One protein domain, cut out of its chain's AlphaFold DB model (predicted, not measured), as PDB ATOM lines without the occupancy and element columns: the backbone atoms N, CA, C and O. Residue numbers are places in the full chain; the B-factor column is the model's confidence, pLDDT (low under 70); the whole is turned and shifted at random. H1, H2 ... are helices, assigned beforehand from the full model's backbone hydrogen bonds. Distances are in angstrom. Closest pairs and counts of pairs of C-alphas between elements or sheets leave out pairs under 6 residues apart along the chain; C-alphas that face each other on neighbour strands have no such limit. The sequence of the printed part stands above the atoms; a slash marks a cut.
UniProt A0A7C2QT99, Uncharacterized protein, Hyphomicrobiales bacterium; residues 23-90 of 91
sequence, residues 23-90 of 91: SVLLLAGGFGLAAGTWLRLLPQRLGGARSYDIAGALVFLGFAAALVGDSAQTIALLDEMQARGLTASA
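This is residues 23 to 90 of the 91 residues of an uncharacterized protein of Hyphomicrobiales bacterium (UniProt A0A7C2QT99). One very long helix, H2, makes the length of this domain, and a shorter helix, H1, runs back beside its first part, so that the two form a lopsided helical hairpin. Residues 39 to 50 make the looped turn at the closed end, while residues 70 to 90, of which 70 to 88 belong to H2, stick out as a bare arm at the other. The printed part has 68 residues with two named helices, H1 then H2, and no named strand; its class is all helix. The whole is extended, with a radius of gyration of the C-alphas of 19.7 A and spans of 65 by 19 by 11 A.

Look first at H2, residues 51 to 88, the longest helix. H1, residues 23 to 38, touches it, and the closest C-alphas of the two are those of Ser 23 and Gly 62, 4.3 A apart. H2 touches H1 with residues 51 to 66 alone. The two helices run opposite ways at a shallow tilt of 19 degrees and form a helical hairpin. In the backbones of H1 and H2, every O i to N i+4 pair is within hydrogen-bond range.

Find C-alpha 51 at (23.475, 67.223, -4.899); from there H2 runs 55.3 A to C-alpha 88 at (22.039, 12.321, 1.619). Then go to C-alpha 23 at (25.588, 48.008, -1.238), where H1 begins; it runs 22.4 A to C-alpha 38. Between the helices, look for a short antiparallel pairing of residues 45 to 46 with residues 49 to 50.

The two C-alphas farthest apart are those of Arg 40 and Ala 90, 65.1 A. The link from H1 to H2, 12 residues, is long, and the printed part has no cut. In the B-factor column you will find a mean pLDDT of 71.7 over the printed part, with 19 residues under 70, among them residues 69 to 75 and 85 to 90.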
ATOM      1  N   SER A  23      26.935  47.466  -1.460       68.31
ATOM      2  CA  SER A  23      25.588  48.008  -1.238       68.31
ATOM      3  C   SER A  23      25.548  48.938  -0.033       68.31
ATOM      4  O   SER A  23      25.070  50.067  -0.135       68.31
ATOM      5  N   VAL A  24      26.125  48.506   1.093       73.50
ATOM      6  CA  VAL A  24      26.224  49.319   2.313       73.50
ATOM      7  C   VAL A  24      27.066  50.574   2.071       73.50
ATOM      8  O   VAL A  24      26.699  51.651   2.538       73.50
ATOM      9  N   LEU A  25      28.159  50.475   1.308       70.56
ATOM     10  CA  LEU A  25      28.997  51.624   0.945       70.56
ATOM     11  C   LEU A  25      28.249  52.656   0.094       70.56
ATOM     12  O   LEU A  25      28.346  53.855   0.361       70.56
ATOM     13  N   LEU A  26      27.504  52.198  -0.909       71.75
ATOM     14  CA  LEU A  26      26.700  53.036  -1.797       71.75
ATOM     15  C   LEU A  26      25.562  53.728  -1.038       71.75
ATOM     16  O   LEU A  26      25.398  54.944  -1.151       71.75
ATOM     17  N   LEU A  27      24.845  52.985  -0.190       73.75
ATOM     18  CA  LEU A  27      23.809  53.522   0.694       73.75
ATOM     19  C   LEU A  27      24.378  54.546   1.680       73.75
ATOM     20  O   LEU A  27      23.863  55.658   1.768       73.75
ATOM     21  N   ALA A  28      25.466  54.216   2.381       74.31
ATOM     22  CA  ALA A  28      26.105  55.128   3.329       74.31
ATOM     23  C   ALA A  28      26.648  56.392   2.640       74.31
ATOM     24  O   ALA A  28      26.552  57.485   3.195       74.31
ATOM     25  N   GLY A  29      27.180  56.263   1.421       73.94
ATOM     26  CA  GLY A  29      27.614  57.391   0.599       73.94
ATOM     27  C   GLY A  29      26.453  58.297   0.182       73.94
ATOM     28  O   GLY A  29      26.539  59.515   0.341       73.94
ATOM     29  N   GLY A  30      25.347  57.715  -0.288       71.19
ATOM     30  CA  GLY A  30      24.144  58.449  -0.686       71.19
ATOM     31  C   GLY A  30      23.466  59.165   0.486       71.19
ATOM     32  O   GLY A  30      23.191  60.364   0.400       71.19
ATOM     33  N   PHE A  31      23.286  58.477   1.618       74.31
ATOM     34  CA  PHE A  31      22.761  59.080   2.848       74.31
ATOM     35  C   PHE A  31      23.699  60.144   3.421       74.31
ATOM     36  O   PHE A  31      23.227  61.184   3.873       74.31
ATOM     37  N   GLY A  32      25.015  59.927   3.372       76.25
ATOM     38  CA  GLY A  32      26.006  60.907   3.819       76.25
ATOM     39  C   GLY A  32      25.970  62.196   2.996       76.25
ATOM     40  O   GLY A  32      25.991  63.287   3.563       76.25
ATOM     41  N   LEU A  33      25.843  62.087   1.669       73.31
ATOM     42  CA  LEU A  33      25.658  63.241   0.784       73.31
ATOM     43  C   LEU A  33      24.335  63.963   1.063       73.31
ATOM     44  O   LEU A  33      24.331  65.185   1.211       73.31
ATOM     45  N   ALA A  34      23.228  63.230   1.201       71.81
ATOM     46  CA  ALA A  34      21.933  63.817   1.540       71.81
ATOM     47  C   ALA A  34      21.980  64.554   2.891       71.81
ATOM     48  O   ALA A  34      21.612  65.727   2.965       71.81
ATOM     49  N   ALA A  35      22.518  63.920   3.935       73.62
ATOM     50  CA  ALA A  35      22.669  64.514   5.261       73.62
ATOM     51  C   ALA A  35      23.588  65.746   5.240       73.62
ATOM     52  O   ALA A  35      23.249  66.780   5.811       73.62
ATOM     53  N   GLY A  36      24.718  65.679   4.531       75.75
ATOM     54  CA  GLY A  36      25.645  66.803   4.411       75.75
ATOM     55  C   GLY A  36      25.051  67.998   3.663       75.75
ATOM     56  O   GLY A  36      25.292  69.141   4.045       75.75
ATOM     57  N   THR A  37      24.222  67.763   2.641       77.88
ATOM     58  CA  THR A  37      23.499  68.847   1.952       77.88
ATOM     59  C   THR A  37      22.400  69.451   2.824       77.88
ATOM     60  O   THR A  37      22.242  70.672   2.846       77.88
ATOM     61  N   TRP A  38      21.682  68.627   3.594       74.75
ATOM     62  CA  TRP A  38      20.617  69.071   4.496       74.75
ATOM     63  C   TRP A  38      21.157  69.901   5.667       74.75
ATOM     64  O   TRP A  38      20.612  70.956   5.986       74.75
ATOM     65  N   LEU A  39      22.297  69.494   6.232       84.50
ATOM     66  CA  LEU A  39      23.024  70.236   7.269       84.50
ATOM     67  C   LEU A  39      23.790  71.459   6.727       84.50
ATOM     68  O   LEU A  39      24.480  72.128   7.490       84.50
ATOM     69  N   ARG A  40      23.687  71.761   5.422       78.75
ATOM     70  CA  ARG A  40      24.426  72.834   4.721       78.75
ATOM     71  C   ARG A  40      25.956  72.726   4.822       78.75
ATOM     72  O   ARG A  40      26.658  73.708   4.604       78.75
ATOM     73  N   LEU A  41      26.472  71.534   5.116       76.94
ATOM     74  CA  LEU A  41      27.906  71.228   5.163       76.94
ATOM     75  C   LEU A  41      28.496  71.018   3.760       76.94
ATOM     76  O   LEU A  41      29.706  71.093   3.575       76.94
ATOM     77  N   LEU A  42      27.640  70.739   2.774       73.38
ATOM     78  CA  LEU A  42      27.998  70.502   1.378       73.38
ATOM     79  C   LEU A  42      27.251  71.473   0.452       73.38
ATOM     80  O   LEU A  42      26.103  71.836   0.728       73.38
ATOM     81  N   PRO A  43      27.866  71.871  -0.676       73.94
ATOM     82  CA  PRO A  43      27.206  72.714  -1.662       73.94
ATOM     83  C   PRO A  43      25.996  71.993  -2.271       73.94
ATOM     84  O   PRO A  43      26.016  70.785  -2.504       73.94
ATOM     85  N   GLN A  44      24.932  72.746  -2.570       76.56
ATOM     86  CA  GLN A  44      23.705  72.219  -3.198       76.56
ATOM     87  C   GLN A  44      23.890  71.793  -4.664       76.56
ATOM     88  O   GLN A  44      23.012  71.142  -5.238       76.56
ATOM     89  N   ARG A  45      25.016  72.172  -5.277       74.75
ATOM     90  CA  ARG A  45      25.407  71.767  -6.624       74.75
ATOM     91  C   ARG A  45      26.826  71.221  -6.613       74.75
ATOM     92  O   ARG A  45      27.728  71.850  -6.066       74.75
ATOM     93  N   LEU A  46      27.009  70.091  -7.281       71.81
ATOM     94  CA  LEU A  46      28.290  69.424  -7.494       71.81
ATOM     95  C   LEU A  46      28.420  69.169  -8.999       71.81
ATOM     96  O   LEU A  46      27.599  68.463  -9.575       71.81
ATOM     97  N   GLY A  47      29.404  69.795  -9.653       70.06
ATOM     98  CA  GLY A  47      29.689  69.550 -11.077       70.06
ATOM     99  C   GLY A  47      28.526  69.836 -12.041       70.06
ATOM    100  O   GLY A  47      28.421  69.186 -13.072       70.06
ATOM    101  N   GLY A  48      27.626  70.766 -11.703       76.06
ATOM    102  CA  GLY A  48      26.473  71.134 -12.540       76.06
ATOM    103  C   GLY A  48      25.173  70.371 -12.246       76.06
ATOM    104  O   GLY A  48      24.107  70.877 -12.593       76.06
ATOM    105  N   ALA A  49      25.229  69.243 -11.531       73.00
ATOM    106  CA  ALA A  49      24.054  68.509 -11.053       73.00
ATOM    107  C   ALA A  49      23.638  68.963  -9.640       73.00
ATOM    108  O   ALA A  49      24.461  69.487  -8.875       73.00
ATOM    109  N   ARG A  50      22.359  68.784  -9.271       80.44
ATOM    110  CA  ARG A  50      21.922  69.026  -7.888       80.44
ATOM    111  C   ARG A  50      22.427  67.886  -7.014       80.44
ATOM    112  O   ARG A  50      22.320  66.719  -7.375       80.44
ATOM    113  N   SER A  51      22.924  68.215  -5.829       76.19
ATOM    114  CA  SER A  51      23.475  67.223  -4.899       76.19
ATOM    115  C   SER A  51      22.440  66.170  -4.470       76.19
ATOM    116  O   SER A  51      22.806  65.039  -4.168       76.19
ATOM    117  N   TYR A  52      21.148  66.515  -4.525       73.44
ATOM    118  CA  TYR A  52      20.033  65.584  -4.329       73.44
ATOM    119  C   TYR A  52      19.912  64.521  -5.429       73.44
ATOM    120  O   TYR A  52      19.605  63.376  -5.111       73.44
ATOM    121  N   ASP A  53      20.195  64.864  -6.689       77.12
ATOM    122  CA  ASP A  53      20.129  63.910  -7.805       77.12
ATOM    123  C   ASP A  53      21.233  62.855  -7.654       77.12
ATOM    124  O   ASP A  53      21.001  61.657  -7.807       77.12
ATOM    125  N   ILE A  54      22.430  63.302  -7.260       75.25
ATOM    126  CA  ILE A  54      23.582  62.435  -6.985       75.25
ATOM    127  C   ILE A  54      23.298  61.540  -5.773       75.25
ATOM    128  O   ILE A  54      23.523  60.333  -5.833       75.25
ATOM    129  N   ALA A  55      22.767  62.104  -4.683       75.44
ATOM    130  CA  ALA A  55      22.408  61.332  -3.495       75.44
ATOM    131  C   ALA A  55      21.352  60.260  -3.810       75.44
ATOM    132  O   ALA A  55      21.513  59.107  -3.411       75.44
ATOM    133  N   GLY A  56      20.316  60.615  -4.578       73.06
ATOM    134  CA  GLY A  56      19.292  59.678  -5.040       73.06
ATOM    135  C   GLY A  56      19.872  58.553  -5.898       73.06
ATOM    136  O   GLY A  56      19.566  57.387  -5.655       73.06
ATOM    137  N   ALA A  57      20.762  58.875  -6.841       77.38
ATOM    138  CA  ALA A  57      21.426  57.883  -7.684       77.38
ATOM    139  C   ALA A  57      22.292  56.904  -6.872       77.38
ATOM    140  O   ALA A  57      22.233  55.700  -7.117       77.38
ATOM    141  N   LEU A  58      23.049  57.385  -5.877       72.50
ATOM    142  CA  LEU A  58      23.843  56.519  -4.996       72.50
ATOM    143  C   LEU A  58      22.971  55.581  -4.153       72.50
ATOM    144  O   LEU A  58      23.295  54.401  -4.032       72.50
ATOM    145  N   VAL A  59      21.869  56.082  -3.588       75.50
ATOM    146  CA  VAL A  59      20.939  55.251  -2.804       75.50
ATOM    147  C   VAL A  59      20.263  54.211  -3.696       75.50
ATOM    148  O   VAL A  59      20.222  53.037  -3.332       75.50
ATOM    149  N   PHE A  60      19.783  54.610  -4.877       79.12
ATOM    150  CA  PHE A  60      19.170  53.694  -5.837       79.12
ATOM    151  C   PHE A  60      20.150  52.603  -6.277       79.12
ATOM    152  O   PHE A  60      19.808  51.422  -6.278       79.12
ATOM    153  N   LEU A  61      21.394  52.981  -6.575       72.88
ATOM    154  CA  LEU A  61      22.447  52.041  -6.945       72.88
ATOM    155  C   LEU A  61      22.818  51.106  -5.782       72.88
ATOM    156  O   LEU A  61      23.060  49.925  -6.012       72.88
ATOM    157  N   GLY A  62      22.799  51.595  -4.539       71.19
ATOM    158  CA  GLY A  62      22.975  50.771  -3.339       71.19
ATOM    159  C   GLY A  62      21.867  49.731  -3.158       71.19
ATOM    160  O   GLY A  62      22.161  48.577  -2.858       71.19
ATOM    161  N   PHE A  63      20.607  50.099  -3.410       73.00
ATOM    162  CA  PHE A  63      19.486  49.151  -3.407       73.00
ATOM    163  C   PHE A  63      19.565  48.140  -4.552       73.00
ATOM    164  O   PHE A  63      19.332  46.953  -4.331       73.00
ATOM    165  N   ALA A  64      19.922  48.580  -5.760       71.31
ATOM    166  CA  ALA A  64      20.101  47.689  -6.902       71.31
ATOM    167  C   ALA A  64      21.213  46.660  -6.641       71.31
ATOM    168  O   ALA A  64      21.028  45.471  -6.891       71.31
ATOM    169  N   ALA A  65      22.338  47.097  -6.070       69.44
ATOM    170  CA  ALA A  65      23.424  46.211  -5.665       69.44
ATOM    171  C   ALA A  65      22.983  45.209  -4.581       69.44
ATOM    172  O   ALA A  65      23.378  44.043  -4.642       69.44
ATOM    173  N   ALA A  66      22.126  45.628  -3.644       67.81
ATOM    174  CA  ALA A  66      21.616  44.755  -2.589       67.81
ATOM    175  C   ALA A  66      20.700  43.664  -3.159       67.81
ATOM    176  O   ALA A  66      20.874  42.492  -2.839       67.81
ATOM    177  N   LEU A  67      19.785  44.030  -4.063       68.38
ATOM    178  CA  LEU A  67      18.882  43.096  -4.748       68.38
ATOM    179  C   LEU A  67      19.635  42.049  -5.583       68.38
ATOM    180  O   LEU A  67      19.291  40.864  -5.583       68.38
ATOM    181  N   VAL A  68      20.684  42.469  -6.293       70.56
ATOM    182  CA  VAL A  68      21.536  41.550  -7.064       70.56
ATOM    183  C   VAL A  68      22.361  40.650  -6.134       70.56
ATOM    184  O   VAL A  68      22.542  39.470  -6.418       70.56
ATOM    185  N   GLY A  69      22.831  41.174  -4.999       66.38
ATOM    186  CA  GLY A  69      23.540  40.384  -3.991       66.38
ATOM    187  C   GLY A  69      22.670  39.297  -3.353       66.38
ATOM    188  O   GLY A  69      23.127  38.166  -3.199       66.38
ATOM    189  N   ASP A  70      21.419  39.620  -3.030       65.56
ATOM    190  CA  ASP A  70      20.482  38.710  -2.360       65.56
ATOM    191  C   ASP A  70      20.062  37.542  -3.270       65.56
ATOM    192  O   ASP A  70      20.046  36.378  -2.868       65.56
ATOM    193  N   SER A  71      19.834  37.826  -4.557       63.69
ATOM    194  CA  SER A  71      19.574  36.785  -5.563       63.69
ATOM    195  C   SER A  71      20.779  35.863  -5.783       63.69
ATOM    196  O   SER A  71      20.610  34.644  -5.834       63.69
ATOM    197  N   ALA A  72      22.000  36.403  -5.835       64.38
ATOM    198  CA  ALA A  72      23.215  35.597  -5.959       64.38
ATOM    199  C   ALA A  72      23.474  34.713  -4.721       64.38
ATOM    200  O   ALA A  72      23.853  33.550  -4.871       64.38
ATOM    201  N   GLN A  73      23.237  35.223  -3.506       63.44
ATOM    202  CA  GLN A  73      23.346  34.429  -2.273       63.44
ATOM    203  C   GLN A  73      22.275  33.344  -2.184       63.44
ATOM    204  O   GLN A  73      22.578  32.221  -1.789       63.44
ATOM    205  N   THR A  74      21.044  33.650  -2.596       62.75
ATOM    206  CA  THR A  74      19.948  32.675  -2.620       62.75
ATOM    207  C   THR A  74      20.271  31.513  -3.563       62.75
ATOM    208  O   THR A  74      20.104  30.358  -3.183       62.75
ATOM    209  N   ILE A  75      20.803  31.793  -4.758       67.81
ATOM    210  CA  ILE A  75      21.220  30.757  -5.719       67.81
ATOM    211  C   ILE A  75      22.367  29.910  -5.153       67.81
ATOM    212  O   ILE A  75      22.312  28.686  -5.227       67.81
ATOM    213  N   ALA A  76      23.371  30.536  -4.535       70.25
ATOM    214  CA  ALA A  76      24.495  29.816  -3.939       70.25
ATOM    215  C   ALA A  76      24.062  28.886  -2.787       70.25
ATOM    216  O   ALA A  76      24.554  27.764  -2.678       70.25
ATOM    217  N   LEU A  77      23.111  29.326  -1.955       68.50
ATOM    218  CA  LEU A  77      22.528  28.498  -0.899       68.50
ATOM    219  C   LEU A  77      21.704  27.339  -1.469       68.50
ATOM    220  O   LEU A  77      21.775  26.232  -0.937       68.50
ATOM    221  N   LEU A  78      20.955  27.563  -2.555       67.81
ATOM    222  CA  LEU A  78      20.234  26.496  -3.252       67.81
ATOM    223  C   LEU A  78      21.193  25.436  -3.810       67.81
ATOM    224  O   LEU A  78      20.953  24.247  -3.601       67.81
ATOM    225  N   ASP A  79      22.291  25.845  -4.448       76.69
ATOM    226  CA  ASP A  79      23.319  24.924  -4.951       76.69
ATOM    227  C   ASP A  79      23.982  24.135  -3.813       76.69
ATOM    228  O   ASP A  79      24.182  22.922  -3.923       76.69
ATOM    229  N   GLU A  80      24.274  24.780  -2.680       78.69
ATOM    230  CA  GLU A  80      24.849  24.112  -1.510       78.69
ATOM    231  C   GLU A  80      23.868  23.108  -0.879       78.69
ATOM    232  O   GLU A  80      24.259  21.998  -0.502       78.69
ATOM    233  N   MET A  81      22.578  23.452  -0.804       75.69
ATOM    234  CA  MET A  81      21.527  22.543  -0.340       75.69
ATOM    235  C   MET A  81      21.316  21.373  -1.302       75.69
ATOM    236  O   MET A  81      21.140  20.245  -0.842       75.69
ATOM    237  N   GLN A  82      21.377  21.599  -2.615       79.75
ATOM    238  CA  GLN A  82      21.269  20.544  -3.620       79.75
ATOM    239  C   GLN A  82      22.481  19.606  -3.576       79.75
ATOM    240  O   GLN A  82      22.308  18.387  -3.591       79.75
ATOM    241  N   ALA A  83      23.694  20.141  -3.422       76.31
ATOM    242  CA  ALA A  83      24.908  19.348  -3.242       76.31
ATOM    243  C   ALA A  83      24.838  18.473  -1.977       76.31
ATOM    244  O   ALA A  83      25.165  17.287  -2.026       76.31
ATOM    245  N   ARG A  84      24.341  19.017  -0.856       75.44
ATOM    246  CA  ARG A  84      24.146  18.260   0.395       75.44
ATOM    247  C   ARG A  84      22.990  17.257   0.312       75.44
ATOM    248  O   ARG A  84      23.112  16.141   0.816       75.44
ATOM    249  N   GLY A  85      21.895  17.607  -0.361       67.88
ATOM    250  CA  GLY A  85      20.734  16.737  -0.575       67.88
ATOM    251  C   GLY A  85      21.038  15.540  -1.479       67.88
ATOM    252  O   GLY A  85      20.621  14.421  -1.180       67.88
ATOM    253  N   LEU A  86      21.850  15.735  -2.521       59.03
ATOM    254  CA  LEU A  86      22.339  14.656  -3.385       59.03
ATOM    255  C   LEU A  86      23.265  13.685  -2.635       59.03
ATOM    256  O   LEU A  86      23.212  12.484  -2.885       59.03
ATOM    257  N   THR A  87      24.055  14.162  -1.665       57.97
ATOM    258  CA  THR A  87      24.876  13.275  -0.816       57.97
ATOM    259  C   THR A  87      24.076  12.505   0.238       57.97
ATOM    260  O   THR A  87      24.522  11.448   0.677       57.97
ATOM    261  N   ALA A  88      22.891  12.987   0.630       55.91
ATOM    262  CA  ALA A  88      22.039  12.321   1.619       55.91
ATOM    263  C   ALA A  88      21.168  11.199   1.020       55.91
ATOM    264  O   ALA A  88      20.824  10.262   1.732       55.91
ATOM    265  N   SER A  89      20.838  11.267  -0.277       52.88
ATOM    266  CA  SER A  89      20.011  10.259  -0.965       52.88
ATOM    267  C   SER A  89      20.808   9.081  -1.549       52.88
ATOM    268  O   SER A  89      20.209   8.159  -2.099       52.88
ATOM    269  N   ALA A  90      22.141   9.108  -1.468       52.22
ATOM    270  CA  ALA A  90      23.021   8.084  -2.036       52.22
ATOM    271  C   ALA A  90      23.454   7.001  -1.025       52.22
ATOM    272  O   ALA A  90      24.413   6.276  -1.294       52.22
TER     273      ALA A  90